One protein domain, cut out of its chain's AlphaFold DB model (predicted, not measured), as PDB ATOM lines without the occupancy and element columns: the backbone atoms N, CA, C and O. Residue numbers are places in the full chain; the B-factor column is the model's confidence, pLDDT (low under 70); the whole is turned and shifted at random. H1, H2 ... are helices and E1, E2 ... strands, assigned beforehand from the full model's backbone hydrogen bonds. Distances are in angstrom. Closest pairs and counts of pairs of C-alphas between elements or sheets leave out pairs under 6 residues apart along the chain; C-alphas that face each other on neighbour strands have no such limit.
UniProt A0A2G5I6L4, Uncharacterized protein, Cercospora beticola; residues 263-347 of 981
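AT A GLANCE: This is residues 263 to 347 of the 981 residues of an uncharacterized protein of Cercospora beticola (UniProt A0A2G5I6L4). Two long helices, H2 and H3, lie side by side over one face of a small antiparallel sheet, E1 E2 E3, making two layers; short H1 sits off one end. The printed part has 85 residues, in the order E1 E2 H1 E3 H2 H3. It is mixed and compact, with radius of gyration of the C-alphas 12.8 A and spans 36 by 29 by 17 A.

IN THESE COORDINATES: Find C-alpha 263 at (-18.953, -14.311, 34.681); E1 runs to 267, E2 272 to 277, H1 279 to 284, E3 294 to 296. H2, residues 301 to 316, measures 22.5 A; H3, 321 to 340, measures 28.3 A, ending at (-6.673, -33.998, 40.324).

HOW THE PARTS SIT: Look at N 265 and O 274, 3.0 A, in hairpin E1 and E2, and N 275 and O 294, 3.0 A, between E2 and E3. H2 and H3, a helical hairpin, touch at a shallow tilt of 26 degrees, opposite ways; their closest C-alphas, Ile 311 and Ala 324, are 5.1 A apart. Every O i to N i+4 pair is within hydrogen-bond range in H1 and H3, 9 of 12 in H2.

THE WHOLE: The farthest C-alphas, Ala 269 and Gly 318, are 37.0 A apart. The printed part has no cut and no long link; pLDDT is under 70 in 27 residues, among them 337 to 347.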
ATOM      1  N   ARG A 263     -18.312 -13.545  35.754       80.38
ATOM      2  CA  ARG A 263     -18.953 -14.311  34.681       80.38
ATOM      3  C   ARG A 263     -18.323 -15.704  34.620       80.38
ATOM      4  O   ARG A 263     -17.099 -15.830  34.654       80.38
ATOM      5  N   THR A 264     -19.156 -16.732  34.485       78.44
ATOM      6  CA  THR A 264     -18.721 -18.108  34.209       78.44
ATOM      7  C   THR A 264     -18.828 -18.412  32.715       78.44
ATOM      8  O   THR A 264     -19.736 -17.934  32.030       78.44
ATOM      9  N   SER A 265     -17.905 -19.209  32.176       75.31
ATOM     10  CA  SER A 265     -18.030 -19.771  30.823       75.31
ATOM     11  C   SER A 265     -17.396 -21.161  30.736       75.31
ATOM     12  O   SER A 265     -16.437 -21.436  31.444       75.31
ATOM     13  N   VAL A 266     -17.935 -22.046  29.888       65.25
ATOM     14  CA  VAL A 266     -17.441 -23.428  29.718       65.25
ATOM     15  C   VAL A 266     -16.893 -23.585  28.306       65.25
ATOM     16  O   VAL A 266     -17.648 -23.495  27.332       65.25
ATOM     17  N   LEU A 267     -15.587 -23.821  28.171       63.62
ATOM     18  CA  LEU A 267     -14.919 -23.885  26.875       63.62
ATOM     19  C   LEU A 267     -14.794 -25.338  26.404       63.62
ATOM     20  O   LEU A 267     -13.765 -25.989  26.581       63.62
ATOM     21  N   ARG A 268     -15.850 -25.828  25.735       53.62
ATOM     22  CA  ARG A 268     -15.976 -27.210  25.215       53.62
ATOM     23  C   ARG A 268     -14.731 -27.732  24.465       53.62
ATOM     24  O   ARG A 268     -14.481 -28.930  24.505       53.62
ATOM     25  N   ALA A 269     -13.949 -26.858  23.821       44.19
ATOM     26  CA  ALA A 269     -12.712 -27.221  23.122       44.19
ATOM     27  C   ALA A 269     -11.558 -27.640  24.060       44.19
ATOM     28  O   ALA A 269     -10.874 -28.614  23.771       44.19
ATOM     29  N   ARG A 270     -11.368 -26.949  25.196       46.34
ATOM     30  CA  ARG A 270     -10.299 -27.232  26.182       46.34
ATOM     31  C   ARG A 270     -10.776 -28.042  27.395       46.34
ATOM     32  O   ARG A 270     -10.004 -28.285  28.307       46.34
ATOM     33  N   ALA A 271     -12.041 -28.473  27.397       57.69
ATOM     34  CA  ALA A 271     -12.681 -29.241  28.473       57.69
ATOM     35  C   ALA A 271     -12.692 -28.573  29.871       57.69
ATOM     36  O   ALA A 271     -12.964 -29.236  30.866       57.69
ATOM     37  N   CYS A 272     -12.480 -27.258  29.938       68.06
ATOM     38  CA  CYS A 272     -12.402 -26.486  31.177       68.06
ATOM     39  C   CYS A 272     -13.569 -25.495  31.334       68.06
ATOM     40  O   CYS A 272     -14.268 -25.141  30.372       68.06
ATOM     41  N   SER A 273     -13.737 -25.006  32.558       79.56
ATOM     42  CA  SER A 273     -14.590 -23.875  32.916       79.56
ATOM     43  C   SER A 273     -13.716 -22.691  33.326       79.56
ATOM     44  O   SER A 273     -12.593 -22.864  33.789       79.56
ATOM     45  N   TYR A 274     -14.224 -21.477  33.151       85.19
ATOM     46  CA  TYR A 274     -13.518 -20.245  33.485       85.19
ATOM     47  C   TYR A 274     -14.386 -19.346  34.356       85.19
ATOM     48  O   TYR A 274     -15.535 -19.067  33.994       85.19
ATOM     49  N   VAL A 275     -13.805 -18.840  35.442       87.75
ATOM     50  CA  VAL A 275     -14.354 -17.762  36.270       87.75
ATOM     51  C   VAL A 275     -13.545 -16.503  35.973       87.75
ATOM     52  O   VAL A 275     -12.321 -16.533  35.922       87.75
ATOM     53  N   SER A 276     -14.208 -15.383  35.700       89.38
ATOM     54  CA  SER A 276     -13.505 -14.128  35.394       89.38
ATOM     55  C   SER A 276     -14.332 -12.903  35.780       89.38
ATOM     56  O   SER A 276     -15.560 -13.016  35.841       89.38
ATOM     57  N   PRO A 277     -13.706 -11.736  36.009       88.75
ATOM     58  CA  PRO A 277     -14.419 -10.484  36.236       88.75
ATOM     59  C   PRO A 277     -15.402 -10.133  35.112       88.75
ATOM     60  O   PRO A 277     -15.257 -10.551  33.952       88.75
ATOM     61  N   THR A 278     -16.409  -9.321  35.435       83.31
ATOM     62  CA  THR A 278     -17.203  -8.619  34.415       83.31
ATOM     63  C   THR A 278     -16.482  -7.361  33.927       83.31
ATOM     64  O   THR A 278     -15.500  -6.919  34.515       83.31
ATOM     65  N   THR A 279     -16.952  -6.765  32.824       80.31
ATOM     66  CA  THR A 279     -16.297  -5.599  32.201       80.31
ATOM     67  C   THR A 279     -16.143  -4.405  33.149       80.31
ATOM     68  O   THR A 279     -15.136  -3.715  33.052       80.31
ATOM     69  N   LYS A 280     -17.098  -4.176  34.069       80.31
ATOM     70  CA  LYS A 280     -17.004  -3.097  35.069       80.31
ATOM     71  C   LYS A 280     -15.895  -3.387  36.082       80.31
ATOM     72  O   LYS A 280     -15.004  -2.568  36.247       80.31
ATOM     73  N   VAL A 281     -15.880  -4.597  36.647       83.38
ATOM     74  CA  VAL A 281     -14.841  -5.033  37.596       83.38
ATOM     75  C   VAL A 281     -13.443  -4.995  36.960       83.38
ATOM     76  O   VAL A 281     -12.515  -4.533  37.604       83.38
ATOM     77  N   TYR A 282     -13.268  -5.394  35.690       84.44
ATOM     78  CA  TYR A 282     -11.981  -5.211  34.991       84.44
ATOM     79  C   TYR A 282     -11.548  -3.737  34.921       84.44
ATOM     80  O   TYR A 282     -10.378  -3.446  35.150       84.44
ATOM     81  N   GLY A 283     -12.475  -2.826  34.603       81.31
ATOM     82  CA  GLY A 283     -12.196  -1.390  34.514       81.31
ATOM     83  C   GLY A 283     -11.777  -0.792  35.856       81.31
ATOM     84  O   GLY A 283     -10.740  -0.140  35.932       81.31
ATOM     85  N   ASP A 284     -12.530  -1.096  36.911       81.69
ATOM     86  CA  ASP A 284     -12.288  -0.581  38.264       81.69
ATOM     87  C   ASP A 284     -11.027  -1.214  38.904       81.69
ATOM     88  O   ASP A 284     -10.360  -0.582  39.721       81.69
ATOM     89  N   LEU A 285     -10.634  -2.425  38.477       82.06
ATOM     90  CA  LEU A 285      -9.339  -3.053  38.789       82.06
ATOM     91  C   LEU A 285      -8.159  -2.510  37.954       82.06
ATOM     92  O   LEU A 285      -7.018  -2.890  38.209       82.06
ATOM     93  N   GLY A 286      -8.403  -1.686  36.928       83.62
ATOM     94  CA  GLY A 286      -7.374  -1.216  35.990       83.62
ATOM     95  C   GLY A 286      -6.809  -2.301  35.056       83.62
ATOM     96  O   GLY A 286      -5.758  -2.101  34.448       83.62
ATOM     97  N   LEU A 287      -7.478  -3.452  34.931       81.88
ATOM     98  CA  LEU A 287      -6.972  -4.628  34.218       81.88
ATOM     99  C   LEU A 287      -7.534  -4.748  32.789       81.88
ATOM    100  O   LEU A 287      -8.745  -4.610  32.582       81.88
ATOM    101  N   PRO A 288      -6.710  -5.114  31.786       81.12
ATOM    102  CA  PRO A 288      -7.218  -5.410  30.456       81.12
ATOM    103  C   PRO A 288      -8.141  -6.640  30.468       81.12
ATOM    104  O   PRO A 288      -7.936  -7.620  31.189       81.12
ATOM    105  N   LYS A 289      -9.189  -6.592  29.641       77.38
ATOM    106  CA  LYS A 289     -10.253  -7.604  29.592       77.38
ATOM    107  C   LYS A 289      -9.703  -8.985  29.210       77.38
ATOM    108  O   LYS A 289      -9.460  -9.251  28.036       77.38
ATOM    109  N   GLY A 290      -9.607  -9.873  30.196       73.12
ATOM    110  CA  GLY A 290      -9.062 -11.229  30.057       73.12
ATOM    111  C   GLY A 290      -7.728 -11.455  30.774       73.12
ATOM    112  O   GLY A 290      -7.313 -12.600  30.866       73.12
ATOM    113  N   ALA A 291      -7.090 -10.412  31.324       78.94
ATOM    114  CA  ALA A 291      -5.832 -10.539  32.070       78.94
ATOM    115  C   ALA A 291      -5.979 -11.302  33.398       78.94
ATOM    116  O   ALA A 291      -5.050 -11.969  33.832       78.94
ATOM    117  N   LEU A 292      -7.161 -11.231  34.017       84.19
ATOM    118  CA  LEU A 292      -7.550 -12.058  35.159       84.19
ATOM    119  C   LEU A 292      -8.636 -13.042  34.713       84.19
ATOM    120  O   LEU A 292      -9.722 -12.625  34.290       84.19
ATOM    121  N   GLN A 293      -8.329 -14.337  34.771       87.81
ATOM    122  CA  GLN A 293      -9.219 -15.432  34.385       87.81
ATOM    123  C   GLN A 293      -8.796 -16.719  35.106       87.81
ATOM    124  O   GLN A 293      -7.821 -17.358  34.723       87.81
ATOM    125  N   LEU A 294      -9.554 -17.105  36.131       92.00
ATOM    126  CA  LEU A 294      -9.335 -18.341  36.876       92.00
ATOM    127  C   LEU A 294      -9.820 -19.525  36.033       92.00
ATOM    128  O   LEU A 294     -10.921 -19.491  35.466       92.00
ATOM    129  N   THR A 295      -8.990 -20.559  35.924       88.19
ATOM    130  CA  THR A 295      -9.264 -21.752  35.116       88.19
ATOM    131  C   THR A 295      -9.577 -22.919  36.029       88.19
ATOM    132  O   THR A 295      -8.783 -23.240  36.897       88.19
ATOM    133  N   ILE A 296     -10.723 -23.559  35.808       84.81
ATOM    134  CA  ILE A 296     -11.135 -24.776  36.503       84.81
ATOM    135  C   ILE A 296     -11.118 -25.919  35.496       84.81
ATOM    136  O   ILE A 296     -11.816 -25.861  34.476       84.81
ATOM    137  N   HIS A 297     -10.345 -26.967  35.763       77.44
ATOM    138  CA  HIS A 297     -10.041 -28.039  34.806       77.44
ATOM    139  C   HIS A 297     -11.186 -29.067  34.624       77.44
ATOM    140  O   HIS A 297     -10.967 -30.256  34.418       77.44
ATOM    141  N   SER A 298     -12.444 -28.604  34.641       69.19
ATOM    142  CA  SER A 298     -13.645 -29.426  34.443       69.19
ATOM    143  C   SER A 298     -14.703 -28.770  33.545       69.19
ATOM    144  O   SER A 298     -14.943 -27.563  33.601       69.19
ATOM    145  N   MET A 299     -15.422 -29.588  32.764       61.69
ATOM    146  CA  MET A 299     -16.621 -29.178  32.010       61.69
ATOM    147  C   MET A 299     -17.894 -29.098  32.866       61.69
ATOM    148  O   MET A 299     -18.936 -28.648  32.367       61.69
ATOM    149  N   ASN A 300     -17.839 -29.562  34.119       67.75
ATOM    150  CA  ASN A 300     -18.927 -29.387  35.069       67.75
ATOM    151  C   ASN A 300     -18.806 -28.008  35.725       67.75
ATOM    152  O   ASN A 300     -17.919 -27.770  36.543       67.75
ATOM    153  N   ALA A 301     -19.717 -27.100  35.377       71.62
ATOM    154  CA  ALA A 301     -19.669 -25.732  35.875       71.62
ATOM    155  C   ALA A 301     -19.928 -25.625  37.392       71.62
ATOM    156  O   ALA A 301     -19.610 -24.588  37.969       71.62
ATOM    157  N   SER A 302     -20.454 -26.664  38.054       70.56
ATOM    158  CA  SER A 302     -20.603 -26.662  39.515       70.56
ATOM    159  C   SER A 302     -19.273 -26.690  40.268       70.56
ATOM    160  O   SER A 302     -19.217 -26.196  41.386       70.56
ATOM    161  N   ARG A 303     -18.180 -27.166  39.650       76.44
ATOM    162  CA  ARG A 303     -16.834 -27.015  40.224       76.44
ATOM    163  C   ARG A 303     -16.468 -25.549  40.442       76.44
ATOM    164  O   ARG A 303     -15.705 -25.251  41.339       76.44
ATOM    165  N   THR A 304     -17.037 -24.610  39.679       80.56
ATOM    166  CA  THR A 304     -16.785 -23.183  39.936       80.56
ATOM    167  C   THR A 304     -17.453 -22.667  41.212       80.56
ATOM    168  O   THR A 304     -17.076 -21.595  41.665       80.56
ATOM    169  N   THR A 305     -18.425 -23.381  41.797       76.75
ATOM    170  CA  THR A 305     -19.271 -22.862  42.884       76.75
ATOM    171  C   THR A 305     -18.488 -22.366  44.106       76.75
ATOM    172  O   THR A 305     -18.721 -21.207  44.445       76.75
ATOM    173  N   PRO A 306     -17.506 -23.098  44.680       78.00
ATOM    174  CA  PRO A 306     -16.713 -22.585  45.803       78.00
ATOM    175  C   PRO A 306     -15.986 -21.277  45.457       78.00
ATOM    176  O   PRO A 306     -16.035 -20.311  46.207       78.00
ATOM    177  N   VAL A 307     -15.410 -21.183  44.252       83.44
ATOM    178  CA  VAL A 307     -14.762 -19.960  43.739       83.44
ATOM    179  C   VAL A 307     -15.758 -18.800  43.620       83.44
ATOM    180  O   VAL A 307     -15.413 -17.655  43.900       83.44
ATOM    181  N   LEU A 308     -17.005 -19.067  43.210       82.00
ATOM    182  CA  LEU A 308     -18.057 -18.046  43.182       82.00
ATOM    183  C   LEU A 308     -18.469 -17.619  44.596       82.00
ATOM    184  O   LEU A 308     -18.722 -16.437  44.818       82.00
ATOM    185  N   GLU A 309     -18.534 -18.563  45.531       73.19
ATOM    186  CA  GLU A 309     -18.903 -18.329  46.926       73.19
ATOM    187  C   GLU A 309     -17.836 -17.495  47.638       73.19
ATOM    188  O   GLU A 309     -18.200 -16.465  48.197       73.19
ATOM    189  N   THR A 310     -16.540 -17.799  47.488       73.31
ATOM    190  CA  THR A 310     -15.432 -16.963  47.990       73.31
ATOM    191  C   THR A 310     -15.529 -15.515  47.487       73.31
ATOM    192  O   THR A 310     -15.462 -14.577  48.284       73.31
ATOM    193  N   ILE A 311     -15.766 -15.302  46.181       76.56
ATOM    194  CA  ILE A 311     -15.921 -13.949  45.604       76.56
ATOM    195  C   ILE A 311     -17.121 -13.210  46.222       76.56
ATOM    196  O   ILE A 311     -17.050 -12.003  46.458       76.56
ATOM    197  N   VAL A 312     -18.241 -13.904  46.456       70.50
ATOM    198  CA  VAL A 312     -19.482 -13.292  46.961       70.50
ATOM    199  C   VAL A 312     -19.431 -13.050  48.464       70.50
ATOM    200  O   VAL A 312     -19.842 -11.978  48.898       70.50
ATOM    201  N   GLN A 313     -18.946 -14.011  49.250       63.84
ATOM    202  CA  GLN A 313     -18.878 -13.924  50.707       63.84
ATOM    203  C   GLN A 313     -17.936 -12.800  51.135       63.84
ATOM    204  O   GLN A 313     -18.364 -11.904  51.857       63.84
ATOM    205  N   LEU A 314     -16.702 -12.774  50.616       61.97
ATOM    206  CA  LEU A 314     -15.722 -11.743  50.972       61.97
ATOM    207  C   LEU A 314     -16.192 -10.342  50.552       61.97
ATOM    208  O   LEU A 314     -16.129  -9.407  51.349       61.97
ATOM    209  N   PHE A 315     -16.746 -10.192  49.343       72.31
ATOM    210  CA  PHE A 315     -17.282  -8.904  48.894       72.31
ATOM    211  C   PHE A 315     -18.517  -8.460  49.703       72.31
ATOM    212  O   PHE A 315     -18.635  -7.285  50.047       72.31
ATOM    213  N   CYS A 316     -19.429  -9.376  50.055       57.25
ATOM    214  CA  CYS A 316     -20.580  -9.061  50.911       57.25
ATOM    215  C   CYS A 316     -20.185  -8.776  52.370       57.25
ATOM    216  O   CYS A 316     -20.882  -8.012  53.034       57.25
ATOM    217  N   ALA A 317     -19.063  -9.321  52.848       53.47
ATOM    218  CA  ALA A 317     -18.441  -8.977  54.128       53.47
ATOM    219  C   ALA A 317     -17.679  -7.630  54.099       53.47
ATOM    220  O   ALA A 317     -17.031  -7.268  55.078       53.47
ATOM    221  N   GLY A 318     -17.740  -6.884  52.988       65.94
ATOM    222  CA  GLY A 318     -17.133  -5.559  52.846       65.94
ATOM    223  C   GLY A 318     -15.642  -5.558  52.492       65.94
ATOM    224  O   GLY A 318     -15.022  -4.498  52.532       65.94
ATOM    225  N   GLN A 319     -15.060  -6.710  52.141       68.31
ATOM    226  CA  GLN A 319     -13.645  -6.806  51.767       68.31
ATOM    227  C   GLN A 319     -13.363  -6.210  50.381       68.31
ATOM    228  O   GLN A 319     -14.233  -6.149  49.507       68.31
ATOM    229  N   ASP A 320     -12.111  -5.804  50.159       80.00
ATOM    230  CA  ASP A 320     -11.665  -5.271  48.871       80.00
ATOM    231  C   ASP A 320     -11.842  -6.310  47.749       80.00
ATOM    232  O   ASP A 320     -11.480  -7.481  47.886       80.00
ATOM    233  N   ILE A 321     -12.362  -5.876  46.600       83.31
ATOM    234  CA  ILE A 321     -12.604  -6.758  45.452       83.31
ATOM    235  C   ILE A 321     -11.317  -7.433  44.942       83.31
ATOM    236  O   ILE A 321     -11.380  -8.555  44.452       83.31
ATOM    237  N   ARG A 322     -10.141  -6.807  45.094       83.12
ATOM    238  CA  ARG A 322      -8.836  -7.416  44.774       83.12
ATOM    239  C   ARG A 322      -8.538  -8.591  45.696       83.12
ATOM    240  O   ARG A 322      -8.169  -9.652  45.207       83.12
ATOM    241  N   PHE A 323      -8.752  -8.416  47.000       82.00
ATOM    242  CA  PHE A 323      -8.583  -9.475  47.994       82.00
ATOM    243  C   PHE A 323      -9.542 -10.640  47.713       82.00
ATOM    244  O   PHE A 323      -9.103 -11.781  47.604       82.00
ATOM    245  N   ALA A 324     -10.818 -10.348  47.441       80.50
ATOM    246  CA  ALA A 324     -11.802 -11.366  47.070       80.50
ATOM    247  C   ALA A 324     -11.412 -12.171  45.808       80.50
ATOM    248  O   ALA A 324     -11.703 -13.362  45.741       80.50
ATOM    249  N   TRP A 325     -10.731 -11.565  44.824       89.31
ATOM    250  CA  TRP A 325     -10.202 -12.286  43.653       89.31
ATOM    251  C   TRP A 325      -8.884 -13.035  43.909       89.31
ATOM    252  O   TRP A 325      -8.632 -14.017  43.214       89.31
ATOM    253  N   ILE A 326      -8.068 -12.617  44.883       89.50
ATOM    254  CA  ILE A 326      -6.851 -13.337  45.308       89.50
ATOM    255  C   ILE A 326      -7.233 -14.601  46.081       89.50
ATOM    256  O   ILE A 326      -6.782 -15.689  45.734       89.50
ATOM    257  N   GLU A 327      -8.124 -14.495  47.066       86.31
ATOM    258  CA  GLU A 327      -8.606 -15.668  47.804       86.31
ATOM    259  C   GLU A 327      -9.390 -16.617  46.888       86.31
ATOM    260  O   GLU A 327      -9.224 -17.830  46.971       86.31
ATOM    261  N   ALA A 328     -10.161 -16.090  45.929       87.50
ATOM    262  CA  ALA A 328     -10.804 -16.918  44.913       87.50
ATOM    263  C   ALA A 328      -9.813 -17.599  43.954       87.50
ATOM    264  O   ALA A 328     -10.146 -18.656  43.422       87.50
ATOM    265  N   ALA A 329      -8.616 -17.042  43.732       90.62
ATOM    266  CA  ALA A 329      -7.557 -17.741  43.006       90.62
ATOM    267  C   ALA A 329      -7.079 -18.960  43.805       90.62
ATOM    268  O   ALA A 329      -7.152 -20.066  43.282       90.62
ATOM    269  N   LYS A 330      -6.777 -18.796  45.103       88.81
ATOM    270  CA  LYS A 330      -6.474 -19.932  45.995       88.81
ATOM    271  C   LYS A 330      -7.605 -20.963  46.004       88.81
ATOM    272  O   LYS A 330      -7.347 -22.146  45.855       88.81
ATOM    273  N   THR A 331      -8.870 -20.534  46.105       86.81
ATOM    274  CA  THR A 331     -10.021 -21.454  46.019       86.81
ATOM    275  C   THR A 331     -10.090 -22.161  44.660       86.81
ATOM    276  O   THR A 331     -10.518 -23.307  44.597       86.81
ATOM    277  N   ALA A 332      -9.696 -21.507  43.563       88.88
ATOM    278  CA  ALA A 332      -9.650 -22.131  42.243       88.88
ATOM    279  C   ALA A 332      -8.532 -23.172  42.135       88.88
ATOM    280  O   ALA A 332      -8.747 -24.203  41.504       88.88
ATOM    281  N   ASP A 333      -7.392 -22.928  42.781       86.94
ATOM    282  CA  ASP A 333      -6.286 -23.879  42.872       86.94
ATOM    283  C   ASP A 333      -6.676 -25.073  43.759       86.94
ATOM    284  O   ASP A 333      -6.613 -26.203  43.286       86.94
ATOM    285  N   CYS A 334      -7.258 -24.856  44.949       78.56
ATOM    286  CA  CYS A 334      -7.834 -25.934  45.771       78.56
ATOM    287  C   CYS A 334      -8.884 -26.759  45.004       78.56
ATOM    288  O   CYS A 334      -8.861 -27.981  45.050       78.56
ATOM    289  N   VAL A 335      -9.770 -26.116  44.234       76.75
ATOM    290  CA  VAL A 335     -10.762 -26.811  43.389       76.75
ATOM    291  C   VAL A 335     -10.121 -27.558  42.210       76.75
ATOM    292  O   VAL A 335     -10.729 -28.487  41.674       76.75
ATOM    293  N   ASN A 336      -8.930 -27.160  41.758       76.12
ATOM    294  CA  ASN A 336      -8.173 -27.902  40.751       76.12
ATOM    295  C   ASN A 336      -7.430 -29.092  41.368       76.12
ATOM    296  O   ASN A 336      -7.388 -30.136  40.719       76.12
ATOM    297  N   ASN A 337      -6.958 -28.974  42.610       67.38
ATOM    298  CA  ASN A 337      -6.483 -30.104  43.407       67.38
ATOM    299  C   ASN A 337      -7.648 -31.087  43.629       67.38
ATOM    300  O   ASN A 337      -7.593 -32.180  43.086       67.38
ATOM    301  N   ASP A 338      -8.823 -30.649  44.120       59.56
ATOM    302  CA  ASP A 338     -10.065 -31.458  44.180       59.56
ATOM    303  C   ASP A 338     -10.462 -32.137  42.835       59.56
ATOM    304  O   ASP A 338     -11.346 -33.004  42.787       59.56
ATOM    305  N   ILE A 339      -9.936 -31.669  41.696       60.41
ATOM    306  CA  ILE A 339     -10.130 -32.268  40.366       60.41
ATOM    307  C   ILE A 339      -9.033 -33.284  40.022       60.41
ATOM    308  O   ILE A 339      -9.364 -34.270  39.361       60.41
ATOM    309  N   ALA A 340      -7.785 -33.054  40.434       49.03
ATOM    310  CA  ALA A 340      -6.673 -33.998  40.324       49.03
ATOM    311  C   ALA A 340      -6.862 -35.176  41.294       49.03
ATOM    312  O   ALA A 340      -6.949 -36.317  40.849       49.03
ATOM    313  N   ASP A 341      -7.103 -34.872  42.569       44.22
ATOM    314  CA  ASP A 341      -7.272 -35.769  43.721       44.22
ATOM    315  C   ASP A 341      -8.577 -36.608  43.659       44.22
ATOM    316  O   ASP A 341      -9.004 -37.240  44.626       44.22
ATOM    317  N   GLY A 342      -9.308 -36.554  42.540       40.25
ATOM    318  CA  GLY A 342     -10.539 -37.315  42.293       40.25
ATOM    319  C   GLY A 342     -11.772 -36.910  43.123       40.25
ATOM    320  O   GLY A 342     -12.877 -37.395  42.835       40.25
ATOM    321  N   VAL A 343     -11.629 -36.013  44.109       45.75
ATOM    322  CA  VAL A 343     -12.688 -35.549  45.030       45.75
ATOM    323  C   VAL A 343     -13.958 -35.191  44.246       45.75
ATOM    324  O   VAL A 343     -13.903 -34.421  43.289       45.75
ATOM    325  N   PRO A 344     -15.145 -35.735  44.569       48.62
ATOM    326  CA  PRO A 344     -16.345 -35.502  43.771       48.62
ATOM    327  C   PRO A 344     -16.846 -34.046  43.862       48.62
ATOM    328  O   PRO A 344     -16.806 -33.455  44.935       48.62
ATOM    329  N   PRO A 345     -17.427 -33.469  42.788       58.69
ATOM    330  CA  PRO A 345     -18.035 -32.144  42.871       58.69
ATOM    331  C   PRO A 345     -19.235 -32.147  43.828       58.69
ATOM    332  O   PRO A 345     -20.089 -33.036  43.749       58.69
ATOM    333  N   SER A 346     -19.359 -31.092  44.633       53.50
ATOM    334  CA  SER A 346     -20.417 -30.874  45.638       53.50
ATOM    335  C   SER A 346     -21.860 -30.834  45.093       53.50
ATOM    336  O   SER A 346     -22.813 -30.749  45.859       53.50
ATOM    337  N   SER A 347     -22.063 -30.916  43.771       52.34
ATOM    338  CA  SER A 347     -23.377 -30.835  43.109       52.34
ATOM    339  C   SER A 347     -24.068 -32.169  42.811       52.34
ATOM    340  O   SER A 347     -25.090 -32.162  42.105       52.34
TER     341      SER A 347